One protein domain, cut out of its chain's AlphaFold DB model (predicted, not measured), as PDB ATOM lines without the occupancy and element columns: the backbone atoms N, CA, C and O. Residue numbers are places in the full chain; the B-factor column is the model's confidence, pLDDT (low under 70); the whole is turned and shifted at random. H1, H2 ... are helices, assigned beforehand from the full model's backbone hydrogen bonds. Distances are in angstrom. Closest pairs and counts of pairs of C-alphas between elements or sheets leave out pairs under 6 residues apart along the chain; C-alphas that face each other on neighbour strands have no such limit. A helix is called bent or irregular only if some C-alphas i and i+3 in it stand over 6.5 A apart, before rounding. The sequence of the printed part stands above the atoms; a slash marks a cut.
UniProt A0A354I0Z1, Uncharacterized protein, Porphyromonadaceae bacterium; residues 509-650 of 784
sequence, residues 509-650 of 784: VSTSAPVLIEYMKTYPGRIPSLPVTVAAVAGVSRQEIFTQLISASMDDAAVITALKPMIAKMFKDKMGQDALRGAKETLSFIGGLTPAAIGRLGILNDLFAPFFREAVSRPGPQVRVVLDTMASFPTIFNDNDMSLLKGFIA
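AT A GLANCE: This is residues 509 to 650 of the 784 residues of an uncharacterized protein of Porphyromonadaceae bacterium (UniProt A0A354I0Z1). The chain is wound in stacked helical turns, an elongated solenoid in which H1, H4, H6 and H10 run the same way in a row along one side, while the chain comes back along the other side through H2 and H3, then H5, then H7, H8 and H9. The long, kinked H5 lies in the middle of the stack, with H1 at one end and H11, folded back on H10, at the other. The printed part has 142 residues with eleven named helices, H1 to H11 in order along the chain, and no named strand; its class is all helix. The whole is compact, with a radius of gyration of the C-alphas of 16.1 A, and spans 48 by 29 by 18 A.

IN THESE COORDINATES: Find C-alpha 557 at (115.797, 139.581, 231.590); from there H5, the longest helix, residues 557 to 577, runs 30.0 A to C-alpha 577 at (103.706, 114.419, 242.627). Before it look for H4, residues 542 to 552, 15.3 A long, and after it for H6, residues 579 to 590, 16.1 A long. Toward the first printed residue you find H3 at residues 531 to 538, H2 at residues 524 to 529, and H1 at residues 509 to 522, 17.7 A long. Toward the last you find H7 at residues 595 to 601, H8 at 604 to 607, H9 at 609 to 617, H10 at 621 to 631, 15.7 A long, and H11 at 639 to 650, 16.3 A long, which ends with C-alpha 650 at (81.063, 129.270, 237.112). Three helices are irregular: in H1 C-alphas 511 and 514 are 8.3 A apart, in H5 C-alphas 562 and 565 are 7.1 A apart, and H2 is only just so, with C-alphas 525 and 528 7.0 A apart.

HOW THE PARTS SIT: Begin at H5, the hub, which touches seven helices and has a kink of 38 degrees near residue 564. H4 and H5 form a helical hairpin at a shallow tilt of 17 degrees, opposite ways, their closest C-alphas those of Ile 550 and Ile 560, 6.6 A apart. H5 and H6 form another, at 21 degrees, where residues 571 to 576 of H5 touch H6 and the closest C-alphas, of Met 575 and Gly 582, are 4.4 A apart. Residues 558 to 563 of H5 touch H2, closest at the C-alphas of Pro 528 and Ala 562, 5.2 A apart. H3 and H5 only just touch, with 3 pairs of C-alphas within 8 A. H7 stands about perpendicular to H5, at 77 degrees, and touches it, with the C-alphas of Lys 564 and Leu 601 closest at 6.0 A. H8 touches H5 through Leu 607 and Lys 572, whose C-alphas are closest at 5.8 A; H5 and H9 only just touch, only at their ends, with 3 pairs within 8 A. Farther out, H1 touches H4 with residues 517 to 522 alone, at a shallow tilt of 27 degrees, the same way, the closest C-alphas being those of Lys 521 and Ala 552, 5.3 A apart. H4 and H6 are close but not clearly touching, with 2 pairs of C-alphas within 8 A. H6 touches H10, the same way, at a shallow tilt of 33 degrees, only just short of steep; the C-alphas of Lys 584 and Val 626 are closest at 6.3 A. H10 and H11 form a helical hairpin at a steep tilt of 41 degrees, closest at the C-alphas of Leu 627 and Leu 645, 6.7 A apart. In H3, H4, H6, H7, H9, H10 and H11 every O i to N i+4 pair is within hydrogen-bond range; H1 has 8 of 10, H5 15 of 17 and H2 0 of 2, with 2 of its 3 O i to N i+3 pairs within range, and H8 is too short for an O i to N i+4 pair.

THE WHOLE: The two C-alphas farthest apart are those of Thr 511 and Ala 650, 51.2 A. The printed part has no cut, and no link is long. Look for low confidence, pLDDT under 70, at residues 540 to 541 and 603 to 605; the mean of the printed part is 86.2.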
ATOM      1  N   VAL A 509     128.472 123.570 248.311       88.25
ATOM      2  CA  VAL A 509     127.168 124.100 248.752       88.25
ATOM      3  C   VAL A 509     126.814 123.673 250.179       88.25
ATOM      4  O   VAL A 509     126.224 124.460 250.915       88.25
ATOM      5  N   SER A 510     127.228 122.476 250.606       85.81
ATOM      6  CA  SER A 510     127.008 121.969 251.969       85.81
ATOM      7  C   SER A 510     127.586 122.868 253.065       85.81
ATOM      8  O   SER A 510     127.061 122.873 254.175       85.81
ATOM      9  N   THR A 511     128.643 123.631 252.767       87.81
ATOM     10  CA  THR A 511     129.311 124.525 253.728       87.81
ATOM     11  C   THR A 511     129.228 125.999 253.350       87.81
ATOM     12  O   THR A 511     129.351 126.854 254.218       87.81
ATOM     13  N   SER A 512     129.038 126.308 252.066       90.81
ATOM     14  CA  SER A 512     129.239 127.655 251.517       90.81
ATOM     15  C   SER A 512     127.973 128.268 250.908       90.81
ATOM     16  O   SER A 512     128.054 129.328 250.290       90.81
ATOM     17  N   ALA A 513     126.801 127.645 251.086       88.69
ATOM     18  CA  ALA A 513     125.530 128.153 250.562       88.69
ATOM     19  C   ALA A 513     125.268 129.644 250.884       88.69
ATOM     20  O   ALA A 513     124.992 130.380 249.937       88.69
ATOM     21  N   PRO A 514     125.415 130.143 252.133       89.38
ATOM     22  CA  PRO A 514     125.174 131.560 252.431       89.38
ATOM     23  C   PRO A 514     126.071 132.513 251.628       89.38
ATOM     24  O   PRO A 514     125.597 133.519 251.109       89.38
ATOM     25  N   VAL A 515     127.350 132.161 251.472       90.81
ATOM     26  CA  VAL A 515     128.343 132.965 250.741       90.81
ATOM     27  C   VAL A 515     128.026 133.004 249.245       90.81
ATOM     28  O   VAL A 515     128.102 134.061 248.623       90.81
ATOM     29  N   LEU A 516     127.626 131.867 248.666       92.44
ATOM     30  CA  LEU A 516     127.237 131.780 247.256       92.44
ATOM     31  C   LEU A 516     125.946 132.559 246.968       92.44
ATOM     32  O   LEU A 516     125.862 133.238 245.945       92.44
ATOM     33  N   ILE A 517     124.954 132.488 247.865       91.69
ATOM     34  CA  ILE A 517     123.714 133.275 247.757       91.69
ATOM     35  C   ILE A 517     124.042 134.764 247.790       91.69
ATOM     36  O   ILE A 517     123.590 135.504 246.918       91.69
ATOM     37  N   GLU A 518     124.846 135.196 248.762       92.00
ATOM     38  CA  GLU A 518     125.204 136.605 248.893       92.00
ATOM     39  C   GLU A 518     125.977 137.100 247.668       92.00
ATOM     40  O   GLU A 518     125.617 138.131 247.107       92.00
ATOM     41  N   TYR A 519     126.930 136.315 247.151       93.81
ATOM     42  CA  TYR A 519     127.628 136.637 245.905       93.81
ATOM     43  C   TYR A 519     126.665 136.867 244.732       93.81
ATOM     44  O   TYR A 519     126.772 137.867 244.023       93.81
ATOM     45  N   MET A 520     125.698 135.967 244.527       93.56
ATOM     46  CA  MET A 520     124.727 136.091 243.435       93.56
ATOM     47  C   MET A 520     123.765 137.270 243.629       93.56
ATOM     48  O   MET A 520     123.319 137.848 242.642       93.56
ATOM     49  N   LYS A 521     123.470 137.659 244.876       92.81
ATOM     50  CA  LYS A 521     122.691 138.867 245.178       92.81
ATOM     51  C   LYS A 521     123.483 140.144 244.904       92.81
ATOM     52  O   LYS A 521     122.914 141.101 244.394       92.81
ATOM     53  N   THR A 522     124.775 140.167 245.231       93.50
ATOM     54  CA  THR A 522     125.652 141.320 244.973       93.50
ATOM     55  C   THR A 522     125.975 141.470 243.483       93.50
ATOM     56  O   THR A 522     126.058 142.589 242.983       93.50
ATOM     57  N   TYR A 523     126.125 140.357 242.756       92.94
ATOM     58  CA  TYR A 523     126.496 140.329 241.336       92.94
ATOM     59  C   TYR A 523     125.470 139.570 240.471       92.94
ATOM     60  O   TYR A 523     125.819 138.580 239.819       92.94
ATOM     61  N   PRO A 524     124.207 140.033 240.394       91.75
ATOM     62  CA  PRO A 524     123.129 139.299 239.728       91.75
ATOM     63  C   PRO A 524     123.400 139.036 238.241       91.75
ATOM     64  O   PRO A 524     123.070 137.967 237.734       91.75
ATOM     65  N   GLY A 525     124.106 139.937 237.548       90.25
ATOM     66  CA  GLY A 525     124.504 139.744 236.146       90.25
ATOM     67  C   GLY A 525     125.427 138.538 235.895       90.25
ATOM     68  O   GLY A 525     125.619 138.153 234.744       90.25
ATOM     69  N   ARG A 526     125.990 137.917 236.943       92.00
ATOM     70  CA  ARG A 526     126.812 136.696 236.845       92.00
ATOM     71  C   ARG A 526     125.998 135.401 236.959       92.00
ATOM     72  O   ARG A 526     126.521 134.346 236.612       92.00
ATOM     73  N   ILE A 527     124.727 135.464 237.371       92.75
ATOM     74  CA  ILE A 527     123.832 134.297 237.507       92.75
ATOM     75  C   ILE A 527     123.742 133.452 236.220       92.75
ATOM     76  O   ILE A 527     123.805 132.226 236.330       92.75
ATOM     77  N   PRO A 528     123.669 134.028 234.998       91.69
ATOM     78  CA  PRO A 528     123.650 133.232 233.768       91.69
ATOM     79  C   PRO A 528     124.892 132.350 233.558       91.69
ATOM     80  O   PRO A 528     124.827 131.375 232.813       91.69
ATOM     81  N   SER A 529     126.015 132.669 234.209       90.94
ATOM     82  CA  SER A 529     127.253 131.878 234.173       90.94
ATOM     83  C   SER A 529     127.348 130.831 235.292       90.94
ATOM     84  O   SER A 529     128.381 130.175 235.400       90.94
ATOM     85  N   LEU A 530     126.311 130.688 236.126       92.75
ATOM     86  CA  LEU A 530     126.290 129.830 237.318       92.75
ATOM     87  C   LEU A 530     125.066 128.877 237.397       92.75
ATOM     88  O   LEU A 530     124.486 128.719 238.476       92.75
ATOM     89  N   PRO A 531     124.614 128.234 236.302       89.25
ATOM     90  CA  PRO A 531     123.380 127.443 236.314       89.25
ATOM     91  C   PRO A 531     123.399 126.235 237.273       89.25
ATOM     92  O   PRO A 531     122.394 125.961 237.931       89.25
ATOM     93  N   VAL A 532     124.512 125.504 237.385       88.81
ATOM     94  CA  VAL A 532     124.650 124.348 238.291       88.81
ATOM     95  C   VAL A 532     124.754 124.804 239.745       88.81
ATOM     96  O   VAL A 532     124.120 124.215 240.622       88.81
ATOM     97  N   THR A 533     125.505 125.873 240.005       90.38
ATOM     98  CA  THR A 533     125.689 126.444 241.346       90.38
ATOM     99  C   THR A 533     124.360 126.955 241.885       90.38
ATOM    100  O   THR A 533     123.980 126.621 243.005       90.38
ATOM    101  N   VAL A 534     123.603 127.686 241.061       90.31
ATOM    102  CA  VAL A 534     122.250 128.150 241.390       90.31
ATOM    103  C   VAL A 534     121.336 126.968 241.712       90.31
ATOM    104  O   VAL A 534     120.678 126.970 242.753       90.31
ATOM    105  N   ALA A 535     121.307 125.938 240.860       86.50
ATOM    106  CA  ALA A 535     120.471 124.758 241.079       86.50
ATOM    107  C   ALA A 535     120.809 124.035 242.394       86.50
ATOM    108  O   ALA A 535     119.907 123.574 243.100       86.50
ATOM    109  N   ALA A 536     122.098 123.944 242.725       86.88
ATOM    110  CA  ALA A 536     122.580 123.282 243.928       86.88
ATOM    111  C   ALA A 536     122.249 124.088 245.195       86.88
ATOM    112  O   ALA A 536     121.703 123.530 246.147       86.88
ATOM    113  N   VAL A 537     122.511 125.397 245.186       87.81
ATOM    114  CA  VAL A 537     122.213 126.310 246.303       87.81
ATOM    115  C   VAL A 537     120.711 126.399 246.569       87.81
ATOM    116  O   VAL A 537     120.298 126.429 247.726       87.81
ATOM    117  N   ALA A 538     119.883 126.372 245.521       83.38
ATOM    118  CA  ALA A 538     118.432 126.425 245.657       83.38
ATOM    119  C   ALA A 538     117.869 125.251 246.496       83.38
ATOM    120  O   ALA A 538     116.875 125.429 247.195       83.38
ATOM    121  N   GLY A 539     118.498 124.067 246.485       73.75
ATOM    122  CA  GLY A 539     118.323 123.029 247.516       73.75
ATOM    123  C   GLY A 539     116.878 122.712 247.938       73.75
ATOM    124  O   GLY A 539     116.062 122.319 247.103       73.75
ATOM    125  N   VAL A 540     116.591 122.829 249.244       61.31
ATOM    126  CA  VAL A 540     115.271 122.603 249.882       61.31
ATOM    127  C   VAL A 540     114.424 123.890 249.907       61.31
ATOM    128  O   VAL A 540     113.204 123.820 249.771       61.31
ATOM    129  N   SER A 541     115.060 125.066 249.970       69.75
ATOM    130  CA  SER A 541     114.415 126.395 250.018       69.75
ATOM    131  C   SER A 541     114.335 127.078 248.645       69.75
ATOM    132  O   SER A 541     114.486 128.294 248.525       69.75
ATOM    133  N   ARG A 542     114.101 126.293 247.581       78.94
ATOM    134  CA  ARG A 542     114.242 126.746 246.181       78.94
ATOM    135  C   ARG A 542     113.440 128.001 245.862       78.94
ATOM    136  O   ARG A 542     113.929 128.870 245.154       78.94
ATOM    137  N   GLN A 543     112.212 128.079 246.365       81.81
ATOM    138  CA  GLN A 543     111.299 129.181 246.058       81.81
ATOM    139  C   GLN A 543     111.809 130.507 246.608       81.81
ATOM    140  O   GLN A 543     111.918 131.468 245.857       81.81
ATOM    141  N   GLU A 544     112.175 130.528 247.889       85.25
ATOM    142  CA  GLU A 544     112.676 131.728 248.553       85.25
ATOM    143  C   GLU A 544     113.957 132.233 247.881       85.25
ATOM    144  O   GLU A 544     114.068 133.416 247.570       85.25
ATOM    145  N   ILE A 545     114.884 131.324 247.568       88.44
ATOM    146  CA  ILE A 545     116.144 131.671 246.905       88.44
ATOM    147  C   ILE A 545     115.881 132.247 245.509       88.44
ATOM    148  O   ILE A 545     116.424 133.298 245.179       88.44
ATOM    149  N   PHE A 546     115.022 131.626 244.694       89.94
ATOM    150  CA  PHE A 546     114.699 132.174 243.372       89.94
ATOM    151  C   PHE A 546     114.039 133.551 243.460       89.94
ATOM    152  O   PHE A 546     114.409 134.433 242.689       89.94
ATOM    153  N   THR A 547     113.121 133.767 244.407       87.12
ATOM    154  CA  THR A 547     112.514 135.086 244.626       87.12
ATOM    155  C   THR A 547     113.574 136.116 245.018       87.12
ATOM    156  O   THR A 547     113.646 137.168 244.388       87.12
ATOM    157  N   GLN A 548     114.454 135.801 245.975       89.12
ATOM    158  CA  GLN A 548     115.539 136.694 246.393       89.12
ATOM    159  C   GLN A 548     116.482 137.053 245.235       89.12
ATOM    160  O   GLN A 548     116.846 138.218 245.089       89.12
ATOM    161  N   LEU A 549     116.861 136.080 244.398       91.19
ATOM    162  CA  LEU A 549     117.753 136.304 243.255       91.19
ATOM    163  C   LEU A 549     117.093 137.143 242.153       91.19
ATOM    164  O   LEU A 549     117.731 138.044 241.609       91.19
ATOM    165  N   ILE A 550     115.817 136.888 241.847       90.44
ATOM    166  CA  ILE A 550     115.057 137.697 240.882       90.44
ATOM    167  C   ILE A 550     114.941 139.137 241.393       90.44
ATOM    168  O   ILE A 550     115.295 140.065 240.664       90.44
ATOM    169  N   SER A 551     114.551 139.329 242.656       89.00
ATOM    170  CA  SER A 551     114.457 140.660 243.259       89.00
ATOM    171  C   SER A 551     115.803 141.393 243.292       89.00
ATOM    172  O   SER A 551     115.859 142.566 242.930       89.00
ATOM    173  N   ALA A 552     116.899 140.715 243.657       90.50
ATOM    174  CA  ALA A 552     118.241 141.306 243.671       90.50
ATOM    175  C   ALA A 552     118.714 141.733 242.271       90.50
ATOM    176  O   ALA A 552     119.440 142.712 242.132       90.50
ATOM    177  N   SER A 553     118.261 141.033 241.226       90.88
ATOM    178  CA  SER A 553     118.537 141.379 239.827       90.88
ATOM    179  C   SER A 553     117.714 142.546 239.274       90.88
ATOM    180  O   SER A 553     117.906 142.907 238.117       90.88
ATOM    181  N   MET A 554     116.796 143.127 240.061       89.50
ATOM    182  CA  MET A 554     115.813 144.112 239.585       89.50
ATOM    183  C   MET A 554     115.019 143.600 238.370       89.50
ATOM    184  O   MET A 554     114.759 144.329 237.412       89.50
ATOM    185  N   ASP A 555     114.648 142.319 238.419       86.12
ATOM    186  CA  ASP A 555     113.930 141.602 237.368       86.12
ATOM    187  C   ASP A 555     114.695 141.486 236.031       86.12
ATOM    188  O   ASP A 555     114.064 141.375 234.979       86.12
ATOM    189  N   ASP A 556     116.033 141.499 236.021       89.25
ATOM    190  CA  ASP A 556     116.830 141.429 234.787       89.25
ATOM    191  C   ASP A 556     116.432 140.256 233.862       89.25
ATOM    192  O   ASP A 556     116.242 139.108 234.280       89.25
ATOM    193  N   ALA A 557     116.308 140.543 232.562       87.06
ATOM    194  CA  ALA A 557     115.797 139.581 231.590       87.06
ATOM    195  C   ALA A 557     116.740 138.387 231.369       87.06
ATOM    196  O   ALA A 557     116.260 137.264 231.180       87.06
ATOM    197  N   ALA A 558     118.061 138.597 231.400       87.81
ATOM    198  CA  ALA A 558     119.035 137.524 231.226       87.81
ATOM    199  C   ALA A 558     119.057 136.612 232.460       87.81
ATOM    200  O   ALA A 558     119.065 135.387 232.314       87.81
ATOM    201  N   VAL A 559     118.971 137.195 233.661       91.50
ATOM    202  CA  VAL A 559     118.856 136.443 234.921       91.50
ATOM    203  C   VAL A 559     117.592 135.587 234.930       91.50
ATOM    204  O   VAL A 559     117.675 134.374 235.119       91.50
ATOM    205  N   ILE A 560     116.423 136.172 234.653       89.31
ATOM    206  CA  ILE A 560     115.156 135.425 234.633       89.31
ATOM    207  C   ILE A 560     115.195 134.307 233.584       89.31
ATOM    208  O   ILE A 560     114.764 133.188 233.866       89.31
ATOM    209  N   THR A 561     115.759 134.567 232.402       88.06
ATOM    210  CA  THR A 561     115.914 133.554 231.345       88.06
ATOM    211  C   THR A 561     116.804 132.393 231.793       88.06
ATOM    212  O   THR A 561     116.472 131.241 231.516       88.06
ATOM    213  N   ALA A 562     117.887 132.663 232.527       88.44
ATOM    214  CA  ALA A 562     118.758 131.625 233.079       88.44
ATOM    215  C   ALA A 562     118.068 130.797 234.179       88.44
ATOM    216  O   ALA A 562     118.246 129.582 234.244       88.44
ATOM    217  N   LEU A 563     117.238 131.431 235.015       89.81
ATOM    218  CA  LEU A 563     116.493 130.764 236.092       89.81
ATOM    219  C   LEU A 563     115.288 129.954 235.586       89.81
ATOM    220  O   LEU A 563     114.905 128.952 236.199       89.81
ATOM    221  N   LYS A 564     114.716 130.358 234.445       87.12
ATOM    222  CA  LYS A 564     113.507 129.798 233.823       87.12
ATOM    223  C   LYS A 564     113.489 128.254 233.813       87.12
ATOM    224  O   LYS A 564     112.566 127.682 234.395       87.12
ATOM    225  N   PRO A 565     114.486 127.528 233.263       86.38
ATOM    226  CA  PRO A 565     114.415 126.067 233.159       86.38
ATOM    227  C   PRO A 565     114.415 125.361 234.524       86.38
ATOM    228  O   PRO A 565     113.755 124.334 234.693       86.38
ATOM    229  N   MET A 566     115.125 125.918 235.511       86.94
ATOM    230  CA  MET A 566     115.202 125.368 236.869       86.94
ATOM    231  C   MET A 566     113.880 125.548 237.619       86.94
ATOM    232  O   MET A 566     113.381 124.598 238.229       86.94
ATOM    233  N   ILE A 567     113.285 126.741 237.514       87.06
ATOM    234  CA  ILE A 567     111.968 127.059 238.077       87.06
ATOM    235  C   ILE A 567     110.893 126.163 237.443       87.06
ATOM    236  O   ILE A 567     110.110 125.542 238.164       87.06
ATOM    237  N   ALA A 568     110.898 126.022 236.110       85.31
ATOM    238  CA  ALA A 568     109.971 125.151 235.386       85.31
ATOM    239  C   ALA A 568     110.047 123.704 235.866       85.31
ATOM    240  O   ALA A 568     109.025 123.100 236.186       85.31
ATOM    241  N   LYS A 569     111.262 123.145 235.928       85.25
ATOM    242  CA  LYS A 569     111.477 121.763 236.354       85.25
ATOM    243  C   LYS A 569     110.982 121.542 237.780       85.25
ATOM    244  O   LYS A 569     110.237 120.600 238.019       85.25
ATOM    245  N   MET A 570     111.329 122.442 238.703       85.56
ATOM    246  CA  MET A 570     110.888 122.361 240.096       85.56
ATOM    247  C   MET A 570     109.362 122.272 240.208       85.56
ATOM    248  O   MET A 570     108.852 121.415 240.928       85.56
ATOM    249  N   PHE A 571     108.633 123.154 239.524       86.69
ATOM    250  CA  PHE A 571     107.176 123.162 239.611       86.69
ATOM    251  C   PHE A 571     106.527 122.028 238.826       86.69
ATOM    252  O   PHE A 571     105.530 121.484 239.287       86.69
ATOM    253  N   LYS A 572     107.123 121.591 237.713       86.62
ATOM    254  CA  LYS A 572     106.678 120.398 236.986       86.62
ATOM    255  C   LYS A 572     106.762 119.145 237.859       86.62
ATOM    256  O   LYS A 572     105.808 118.372 237.892       86.62
ATOM    257  N   ASP A 573     107.861 118.972 238.593       85.25
ATOM    258  CA  ASP A 573     108.050 117.837 239.502       85.25
ATOM    259  C   ASP A 573     107.015 117.870 240.641       85.25
ATOM    260  O   ASP A 573     106.379 116.856 240.929       85.25
ATOM    261  N   LYS A 574     106.770 119.049 241.236       86.00
ATOM    262  CA  LYS A 574     105.739 119.234 242.275       86.00
ATOM    263  C   LYS A 574     104.331 118.933 241.757       86.00
ATOM    264  O   LYS A 574     103.592 118.200 242.406       86.00
ATOM    265  N   MET A 575     103.981 119.447 240.577       88.31
ATOM    266  CA  MET A 575     102.691 119.203 239.921       88.31
ATOM    267  C   MET A 575     102.474 117.728 239.563       88.31
ATOM    268  O   MET A 575     101.341 117.256 239.586       88.31
ATOM    269  N   GLY A 576     103.542 116.999 239.225       84.38
ATOM    270  CA  GLY A 576     103.482 115.564 238.947       84.38
ATOM    271  C   GLY A 576     103.320 114.693 240.197       84.38
ATOM    272  O   GLY A 576     102.725 113.623 240.104       84.38
ATOM    273  N   GLN A 577     103.834 115.135 241.350       87.25
ATOM    274  CA  GLN A 577     103.706 114.419 242.627       87.25
ATOM    275  C   GLN A 577     102.335 114.628 243.280       87.25
ATOM    276  O   GLN A 577     101.704 113.666 243.709       87.25
ATOM    277  N   ASP A 578     101.886 115.880 243.362       89.69
ATOM    278  CA  ASP A 578     100.591 116.274 243.915       89.69
ATOM    279  C   ASP A 578     100.149 117.558 243.209       89.69
ATOM    280  O   ASP A 578     100.664 118.646 243.477       89.69
ATOM    281  N   ALA A 579      99.199 117.431 242.284       89.06
ATOM    282  CA  ALA A 579      98.757 118.543 241.452       89.06
ATOM    283  C   ALA A 579      98.134 119.685 242.276       89.06
ATOM    284  O   ALA A 579      98.331 120.857 241.953       89.06
ATOM    285  N   LEU A 580      97.421 119.369 243.361       88.75
ATOM    286  CA  LEU A 580      96.765 120.363 244.211       88.75
ATOM    287  C   LEU A 580      97.790 121.134 245.047       88.75
ATOM    288  O   LEU A 580      97.770 122.368 245.082       88.75
ATOM    289  N   ARG A 581      98.700 120.421 245.717       88.25
ATOM    290  CA  ARG A 581      99.782 121.044 246.490       88.25
ATOM    291  C   ARG A 581     100.745 121.802 245.578       88.25
ATOM    292  O   ARG A 581     101.092 122.945 245.874       88.25
ATOM    293  N   GLY A 582     101.125 121.203 244.451       88.88
ATOM    294  CA  GLY A 582     101.986 121.805 243.439       88.88
ATOM    295  C   GLY A 582     101.411 123.108 242.882       88.88
ATOM    296  O   GLY A 582     102.143 124.093 242.783       88.88
ATOM    297  N   ALA A 583     100.103 123.174 242.613       88.81
ATOM    298  CA  ALA A 583      99.444 124.400 242.170       88.81
ATOM    299  C   ALA A 583      99.455 125.500 243.237       88.81
ATOM    300  O   ALA A 583      99.840 126.629 242.929       88.81
ATOM    301  N   LYS A 584      99.133 125.178 244.499       88.62
ATOM    302  CA  LYS A 584      99.214 126.142 245.617       88.62
ATOM    303  C   LYS A 584     100.619 126.722 245.763       88.62
ATOM    304  O   LYS A 584     100.789 127.934 245.847       88.62
ATOM    305  N   GLU A 585     101.631 125.861 245.755       87.56
ATOM    306  CA  GLU A 585     103.029 126.266 245.897       87.56
ATOM    307  C   GLU A 585     103.541 127.061 244.680       87.56
ATOM    308  O   GLU A 585     104.372 127.954 244.842       87.56
ATOM    309  N   THR A 586     103.043 126.775 243.472       88.25
ATOM    310  CA  THR A 586     103.358 127.544 242.251       88.25
ATOM    311  C   THR A 586     102.755 128.943 242.308       88.25
ATOM    312  O   THR A 586     103.456 129.924 242.075       88.25
ATOM    313  N   LEU A 587     101.477 129.049 242.677       87.50
ATOM    314  CA  LEU A 587     100.779 130.330 242.809       87.50
ATOM    315  C   LEU A 587     101.349 131.182 243.943       87.50
ATOM    316  O   LEU A 587     101.502 132.386 243.772       87.50
ATOM    317  N   SER A 588     101.735 130.568 245.065       87.19
ATOM    318  CA  SER A 588     102.413 131.271 246.159       87.19
ATOM    319  C   SER A 588     103.745 131.881 245.718       87.19
ATOM    320  O   SER A 588     104.075 132.984 246.140       87.19
ATOM    321  N   PHE A 589     104.512 131.183 244.874       88.06
ATOM    322  CA  PHE A 589     105.758 131.713 244.320       88.06
ATOM    323  C   PHE A 589     105.501 132.853 243.331       88.06
ATOM    324  O   PHE A 589     106.135 133.897 243.442       88.06
ATOM    325  N   ILE A 590     104.547 132.682 242.409       86.44
ATOM    326  CA  ILE A 590     104.153 133.725 241.447       86.44
ATOM    327  C   ILE A 590     103.671 134.981 242.181       86.44
ATOM    328  O   ILE A 590     104.056 136.085 241.810       86.44
ATOM    329  N   GLY A 591     102.885 134.821 243.251       82.56
ATOM    330  CA  GLY A 591     102.403 135.931 244.075       82.56
ATOM    331  C   GLY A 591     103.511 136.727 244.773       82.56
ATOM    332  O   GLY A 591     103.274 137.864 245.166       82.56
ATOM    333  N   GLY A 592     104.716 136.163 244.898       83.38
ATOM    334  CA  GLY A 592     105.901 136.852 245.414       83.38
ATOM    335  C   GLY A 592     106.717 137.609 244.356       83.38
ATOM    336  O   GLY A 592     107.754 138.167 244.701       83.38
ATOM    337  N   LEU A 593     106.301 137.610 243.084       86.19
ATOM    338  CA  LEU A 593     107.025 138.235 241.972       86.19
ATOM    339  C   LEU A 593     106.305 139.478 241.429       86.19
ATOM    340  O   LEU A 593     105.087 139.615 241.530       86.19
ATOM    341  N   THR A 594     107.058 140.378 240.791       85.06
ATOM    342  CA  THR A 594     106.484 141.537 240.092       85.06
ATOM    343  C   THR A 594     105.783 141.107 238.791       85.06
ATOM    344  O   THR A 594     106.179 140.114 238.170       85.06
ATOM    345  N   PRO A 595     104.793 141.871 238.284       81.94
ATOM    346  CA  PRO A 595     104.159 141.579 236.992       81.94
ATOM    347  C   PRO A 595     105.152 141.480 235.822       81.94
ATOM    348  O   PRO A 595     104.966 140.666 234.916       81.94
ATOM    349  N   ALA A 596     106.231 142.272 235.853       80.94
ATOM    350  CA  ALA A 596     107.287 142.237 234.846       80.94
ATOM    351  C   ALA A 596     108.081 140.920 234.892       80.94
ATOM    352  O   ALA A 596     108.321 140.310 233.846       80.94
ATOM    353  N   ALA A 597     108.441 140.448 236.090       83.62
ATOM    354  CA  ALA A 597     109.115 139.165 236.265       83.62
ATOM    355  C   ALA A 597     108.234 137.984 235.829       83.62
ATOM    356  O   ALA A 597     108.707 137.080 235.136       83.62
ATOM    357  N   ILE A 598     106.940 138.025 236.165       82.00
ATOM    358  CA  ILE A 598     105.951 137.013 235.758       82.00
ATOM    359  C   ILE A 598     105.862 136.927 234.228       82.00
ATOM    360  O   ILE A 598     105.956 135.832 233.666       82.00
ATOM    361  N   GLY A 599     105.747 138.073 233.547       77.62
ATOM    362  CA  GLY A 599     105.701 138.126 232.083       77.62
ATOM    363  C   GLY A 599     106.963 137.558 231.423       77.62
ATOM    364  O   GLY A 599     106.872 136.835 230.433       77.62
ATOM    365  N   ARG A 600     108.145 137.823 231.997       82.00
ATOM    366  CA  ARG A 600     109.437 137.321 231.488       82.00
ATOM    367  C   ARG A 600     109.636 135.822 231.715       82.00
ATOM    368  O   ARG A 600     110.258 135.166 230.878       82.00
ATOM    369  N   LEU A 601     109.104 135.263 232.805       80.44
ATOM    370  CA  LEU A 601     109.151 133.821 233.042       80.44
ATOM    371  C   LEU A 601     108.447 133.079 231.904       80.44
ATOM    372  O   LEU A 601     109.059 132.220 231.276       80.44
ATOM    373  N   GLY A 602     107.195 133.420 231.588       71.56
ATOM    374  CA  GLY A 602     106.485 132.865 230.426       71.56
ATOM    375  C   GLY A 602     106.461 131.325 230.347       71.56
ATOM    376  O   GLY A 602     106.480 130.785 229.246       71.56
ATOM    377  N   ILE A 603     106.512 130.610 231.484       58.72
ATOM    378  CA  ILE A 603     106.508 129.123 231.562       58.72
ATOM    379  C   ILE A 603     105.201 128.559 232.128       58.72
ATOM    380  O   ILE A 603     105.081 127.361 232.363       58.72
ATOM    381  N   LEU A 604     104.251 129.407 232.495       64.25
ATOM    382  CA  LEU A 604     103.307 129.012 233.536       64.25
ATOM    383  C   LEU A 604     102.122 128.206 233.010       64.25
ATOM    384  O   LEU A 604     101.567 127.419 233.766       64.25
ATOM    385  N   ASN A 605     101.789 128.310 231.725       67.19
ATOM    386  CA  ASN A 605     100.580 127.692 231.196       67.19
ATOM    387  C   ASN A 605     100.619 126.148 231.207       67.19
ATOM    388  O   ASN A 605      99.753 125.505 231.797       67.19
ATOM    389  N   ASP A 606     101.676 125.543 230.655       71.19
ATOM    390  CA  ASP A 606     101.793 124.076 230.563       71.19
ATOM    391  C   ASP A 606     101.970 123.400 231.934       71.19
ATOM    392  O   ASP A 606     101.682 122.211 232.098       71.19
ATOM    393  N   LEU A 607     102.438 124.152 232.939       82.06
ATOM    394  CA  LEU A 607     102.655 123.637 234.290       82.06
ATOM    395  C   LEU A 607     101.343 123.315 235.015       82.06
ATOM    396  O   LEU A 607     101.337 122.405 235.840       82.06
ATOM    397  N   PHE A 608     100.238 124.007 234.707       87.44
ATOM    398  CA  PHE A 608      98.940 123.790 235.365       87.44
ATOM    399  C   PHE A 608      98.089 122.687 234.719       87.44
ATOM    400  O   PHE A 608      97.061 122.307 235.278       87.44
ATOM    401  N   ALA A 609      98.514 122.099 233.596       85.56
ATOM    402  CA  ALA A 609      97.772 121.020 232.937       85.56
ATOM    403  C   ALA A 609      97.465 119.798 233.843       85.56
ATOM    404  O   ALA A 609      96.376 119.228 233.724       85.56
ATOM    405  N   PRO A 610      98.358 119.357 234.758       88.38
ATOM    406  CA  PRO A 610      98.030 118.324 235.746       88.38
ATOM    407  C   PRO A 610      96.946 118.772 236.735       88.38
ATOM    408  O   PRO A 610      96.078 117.979 237.084       88.38
ATOM    409  N   PHE A 611      96.951 120.045 237.139       90.31
ATOM    410  CA  PHE A 611      95.949 120.589 238.052       90.31
ATOM    411  C   PHE A 611      94.569 120.707 237.400       90.31
ATOM    412  O   PHE A 611      93.576 120.345 238.021       90.31
ATOM    413  N   PHE A 612      94.484 121.113 236.129       88.81
ATOM    414  CA  PHE A 612      93.209 121.080 235.408       88.81
ATOM    415  C   PHE A 612      92.638 119.660 235.308       88.81
ATOM    416  O   PHE A 612      91.433 119.480 235.452       88.81
ATOM    417  N   ARG A 613      93.483 118.634 235.138       88.06
ATOM    418  CA  ARG A 613      93.039 117.230 235.204       88.06
ATOM    419  C   ARG A 613      92.521 116.849 236.590       88.06
ATOM    420  O   ARG A 613      91.470 116.222 236.672       88.06
ATOM    421  N   GLU A 614      93.199 117.271 237.656       88.31
ATOM    422  CA  GLU A 614      92.718 117.078 239.032       88.31
ATOM    423  C   GLU A 614      91.361 117.765 239.249       88.31
ATOM    424  O   GLU A 614      90.448 117.164 239.812       88.31
ATOM    425  N   ALA A 615      91.186 118.981 238.720       88.69
ATOM    426  CA  ALA A 615      89.925 119.710 238.796       88.69
ATOM    427  C   ALA A 615      88.774 118.986 238.084       88.69
ATOM    428  O   ALA A 615      87.645 119.041 238.567       88.69
ATOM    429  N   VAL A 616      89.065 118.277 236.986       88.69
ATOM    430  CA  VAL A 616      88.085 117.428 236.295       88.69
ATOM    431  C   VAL A 616      87.781 116.160 237.080       88.69
ATOM    432  O   VAL A 616      86.617 115.810 237.241       88.69
ATOM    433  N   SER A 617      88.806 115.434 237.523       84.31
ATOM    434  CA  SER A 617      88.647 114.083 238.072       84.31
ATOM    435  C   SER A 617      88.211 114.054 239.535       84.31
ATOM    436  O   SER A 617      87.565 113.096 239.950       84.31
ATOM    437  N   ARG A 618      88.590 115.057 240.331       85.81
ATOM    438  CA  ARG A 618      88.340 115.119 241.779       85.81
ATOM    439  C   ARG A 618      87.963 116.542 242.210       85.81
ATOM    440  O   ARG A 618      88.687 117.168 242.989       85.81
ATOM    441  N   PRO A 619      86.840 117.085 241.709       86.56
ATOM    442  CA  PRO A 619      86.386 118.400 242.127       86.56
ATOM    443  C   PRO A 619      86.088 118.429 243.631       86.56
ATOM    444  O   PRO A 619      85.630 117.452 244.223       86.56
ATOM    445  N   GLY A 620      86.343 119.568 244.270       87.69
ATOM    446  CA  GLY A 620      86.117 119.746 245.697       87.69
ATOM    447  C   GLY A 620      86.498 121.140 246.202       87.69
ATOM    448  O   GLY A 620      87.077 121.941 245.461       87.69
ATOM    449  N   PRO A 621      86.228 121.450 247.485       87.12
ATOM    450  CA  PRO A 621      86.443 122.787 248.042       87.12
ATOM    451  C   PRO A 621      87.887 123.282 247.915       87.12
ATOM    452  O   PRO A 621      88.121 124.461 247.670       87.12
ATOM    453  N   GLN A 622      88.874 122.387 248.039       87.38
ATOM    454  CA  GLN A 622      90.279 122.776 247.917       87.38
ATOM    455  C   GLN A 622      90.700 123.093 246.478       87.38
ATOM    456  O   GLN A 622      91.543 123.966 246.287       87.38
ATOM    457  N   VAL A 623      90.118 122.418 245.483       90.12
ATOM    458  CA  VAL A 623      90.342 122.715 244.060       90.12
ATOM    459  C   VAL A 623      89.783 124.097 243.733       90.12
ATOM    460  O   VAL A 623      90.475 124.896 243.108       90.12
ATOM    461  N   ARG A 624      88.579 124.418 244.230       90.06
ATOM    462  CA  ARG A 624      87.966 125.746 244.075       90.06
ATOM    463  C   ARG A 624      88.883 126.870 244.556       90.06
ATOM    464  O   ARG A 624      89.136 127.797 243.801       90.06
ATOM    465  N   VAL A 625      89.432 126.758 245.769       89.69
ATOM    466  CA  VAL A 625      90.339 127.781 246.331       89.69
ATOM    467  C   VAL A 625      91.531 128.050 245.407       89.69
ATOM    468  O   VAL A 625      91.946 129.196 245.231       89.69
ATOM    469  N   VAL A 626      92.086 127.000 244.799       90.19
ATOM    470  CA  VAL A 626      93.216 127.135 243.872       90.19
ATOM    471  C   VAL A 626      92.780 127.771 242.554       90.19
ATOM    472  O   VAL A 626      93.472 128.668 242.086       90.19
ATOM    473  N   LEU A 627      91.630 127.386 241.992       90.25
ATOM    474  CA  LEU A 627      91.071 128.011 240.785       90.25
ATOM    475  C   LEU A 627      90.785 129.510 240.995       90.25
ATOM    476  O   LEU A 627      91.165 130.330 240.162       90.25
ATOM    477  N   ASP A 628      90.198 129.882 242.133       88.19
ATOM    478  CA  ASP A 628      89.952 131.286 242.490       88.19
ATOM    479  C   ASP A 628      91.276 132.065 242.599       88.19
ATOM    480  O   ASP A 628      91.399 133.189 242.110       88.19
ATOM    481  N   THR A 629      92.312 131.438 243.167       88.19
ATOM    482  CA  THR A 629      93.657 132.026 243.235       88.19
ATOM    483  C   THR A 629      94.277 132.172 241.840       88.19
ATOM    484  O   THR A 629      94.858 133.212 241.541       88.19
ATOM    485  N   MET A 630      94.125 131.184 240.950       88.44
ATOM    486  CA  MET A 630      94.595 131.261 239.558       88.44
ATOM    487  C   MET A 630      93.962 132.444 238.814       88.44
ATOM    488  O   MET A 630      94.656 133.139 238.076       88.44
ATOM    489  N   ALA A 631      92.679 132.731 239.053       85.69
ATOM    490  CA  ALA A 631      91.977 133.835 238.395       85.69
ATOM    491  C   ALA A 631      92.546 135.223 238.742       85.69
ATOM    492  O   ALA A 631      92.375 136.162 237.962       85.69
ATOM    493  N   SER A 632      93.266 135.354 239.863       84.81
ATOM    494  CA  SER A 632      93.965 136.595 240.227       84.81
ATOM    495  C   SER A 632      95.214 136.883 239.376       84.81
ATOM    496  O   SER A 632      95.731 137.999 239.413       84.81
ATOM    497  N   PHE A 633      95.655 135.926 238.547       82.19
ATOM    498  CA  PHE A 633      96.817 136.050 237.661       82.19
ATOM    499  C   PHE A 633      96.438 135.853 236.179       82.19
ATOM    500  O   PHE A 633      96.932 134.933 235.533       82.19
ATOM    501  N   PRO A 634      95.590 136.704 235.577       74.06
ATOM    502  CA  PRO A 634      95.067 136.473 234.223       74.06
ATOM    503  C   PRO A 634      96.139 136.502 233.122       74.06
ATOM    504  O   PRO A 634      95.920 135.977 232.038       74.06
ATOM    505  N   THR A 635      97.302 137.102 233.384       75.00
ATOM    506  CA  THR A 635      98.393 137.267 232.411       75.00
ATOM    507  C   THR A 635      99.222 136.002 232.176       75.00
ATOM    508  O   THR A 635     100.083 136.010 231.298       75.00
ATOM    509  N   ILE A 636      99.004 134.928 232.948       77.44
ATOM    510  CA  ILE A 636      99.811 133.697 232.861       77.44
ATOM    511  C   ILE A 636      99.179 132.601 231.994       77.44
ATOM    512  O   ILE A 636      99.874 131.657 231.617       77.44
ATOM    513  N   PHE A 637      97.886 132.717 231.694       79.62
ATOM    514  CA  PHE A 637      97.109 131.724 230.955       79.62
ATOM    515  C   PHE A 637      96.797 132.229 229.548       79.62
ATOM    516  O   PHE A 637      96.602 133.426 229.336       79.62
ATOM    517  N   ASN A 638      96.726 131.313 228.582       81.19
ATOM    518  CA  ASN A 638      96.215 131.648 227.254       81.19
ATOM    519  C   ASN A 638      94.676 131.803 227.282       81.19
ATOM    520  O   ASN A 638      94.019 131.444 228.262       81.19
ATOM    521  N   ASP A 639      94.089 132.294 226.189       81.00
ATOM    522  CA  ASP A 639      92.640 132.531 226.102       81.00
ATOM    523  C   ASP A 639      91.791 131.266 226.342       81.00
ATOM    524  O   ASP A 639      90.724 131.339 226.957       81.00
ATOM    525  N   ASN A 640      92.272 130.094 225.911       82.00
ATOM    526  CA  ASN A 640      91.568 128.820 226.078       82.00
ATOM    527  C   ASN A 640      91.568 128.359 227.542       82.00
ATOM    528  O   ASN A 640      90.518 128.000 228.075       82.00
ATOM    529  N   ASP A 641      92.720 128.410 228.206       83.38
ATOM    530  CA  ASP A 641      92.880 128.030 229.610       83.38
ATOM    531  C   ASP A 641      92.174 129.029 230.535       83.38
ATOM    532  O   ASP A 641      91.558 128.628 231.523       83.38
ATOM    533  N   MET A 642      92.144 130.316 230.168       86.31
ATOM    534  CA  MET A 642      91.319 131.320 230.847       86.31
ATOM    535  C   MET A 642      89.824 131.048 230.699       86.31
ATOM    536  O   MET A 642      89.072 131.212 231.663       86.31
ATOM    537  N   SER A 643      89.371 130.651 229.509       85.62
ATOM    538  CA  SER A 643      87.974 130.269 229.275       85.62
ATOM    539  C   SER A 643      87.593 129.044 230.111       85.62
ATOM    540  O   SER A 643      86.568 129.046 230.796       85.62
ATOM    541  N   LEU A 644      88.469 128.037 230.145       87.31
ATOM    542  CA  LEU A 644      88.292 126.833 230.948       87.31
ATOM    543  C   LEU A 644      88.266 127.147 232.455       87.31
ATOM    544  O   LEU A 644      87.368 126.683 233.157       87.31
ATOM    545  N   LEU A 645      89.191 127.978 232.945       89.19
ATOM    546  CA  LEU A 645      89.252 128.438 234.336       89.19
ATOM    547  C   LEU A 645      87.967 129.166 234.755       89.19
ATOM    548  O   LEU A 645      87.375 128.831 235.782       89.19
ATOM    549  N   LYS A 646      87.495 130.116 233.936       88.50
ATOM    550  CA  LYS A 646      86.213 130.806 234.158       88.50
ATOM    551  C   LYS A 646      85.045 129.822 234.174       88.50
ATOM    552  O   LYS A 646      84.148 129.960 235.002       88.50
ATOM    553  N   GLY A 647      85.071 128.818 233.298       89.56
ATOM    554  CA  GLY A 647      84.066 127.762 233.258       89.56
ATOM    555  C   GLY A 647      84.028 126.920 234.532       89.56
ATOM    556  O   GLY A 647      82.946 126.655 235.051       89.56
ATOM    557  N   PHE A 648      85.185 126.552 235.089       90.94
ATOM    558  CA  PHE A 648      85.239 125.856 236.374       90.94
ATOM    559  C   PHE A 648      84.675 126.715 237.509       90.94
ATOM    560  O   PHE A 648      83.864 126.231 238.293       90.94
ATOM    561  N   ILE A 649      85.069 127.988 237.589       89.12
ATOM    562  CA  ILE A 649      84.586 128.910 238.629       89.12
ATOM    563  C   ILE A 649      83.061 129.078 238.543       89.12
ATOM    564  O   ILE A 649      82.382 128.995 239.566       89.12
ATOM    565  N   ALA A 650      82.508 129.220 237.333       89.06
ATOM    566  CA  ALA A 650      81.063 129.270 237.112       89.06
ATOM    567  C   ALA A 650      80.355 128.003 237.633       89.06
ATOM    568  O   ALA A 650      79.386 128.118 238.385       89.06
TER     569      ALA A 650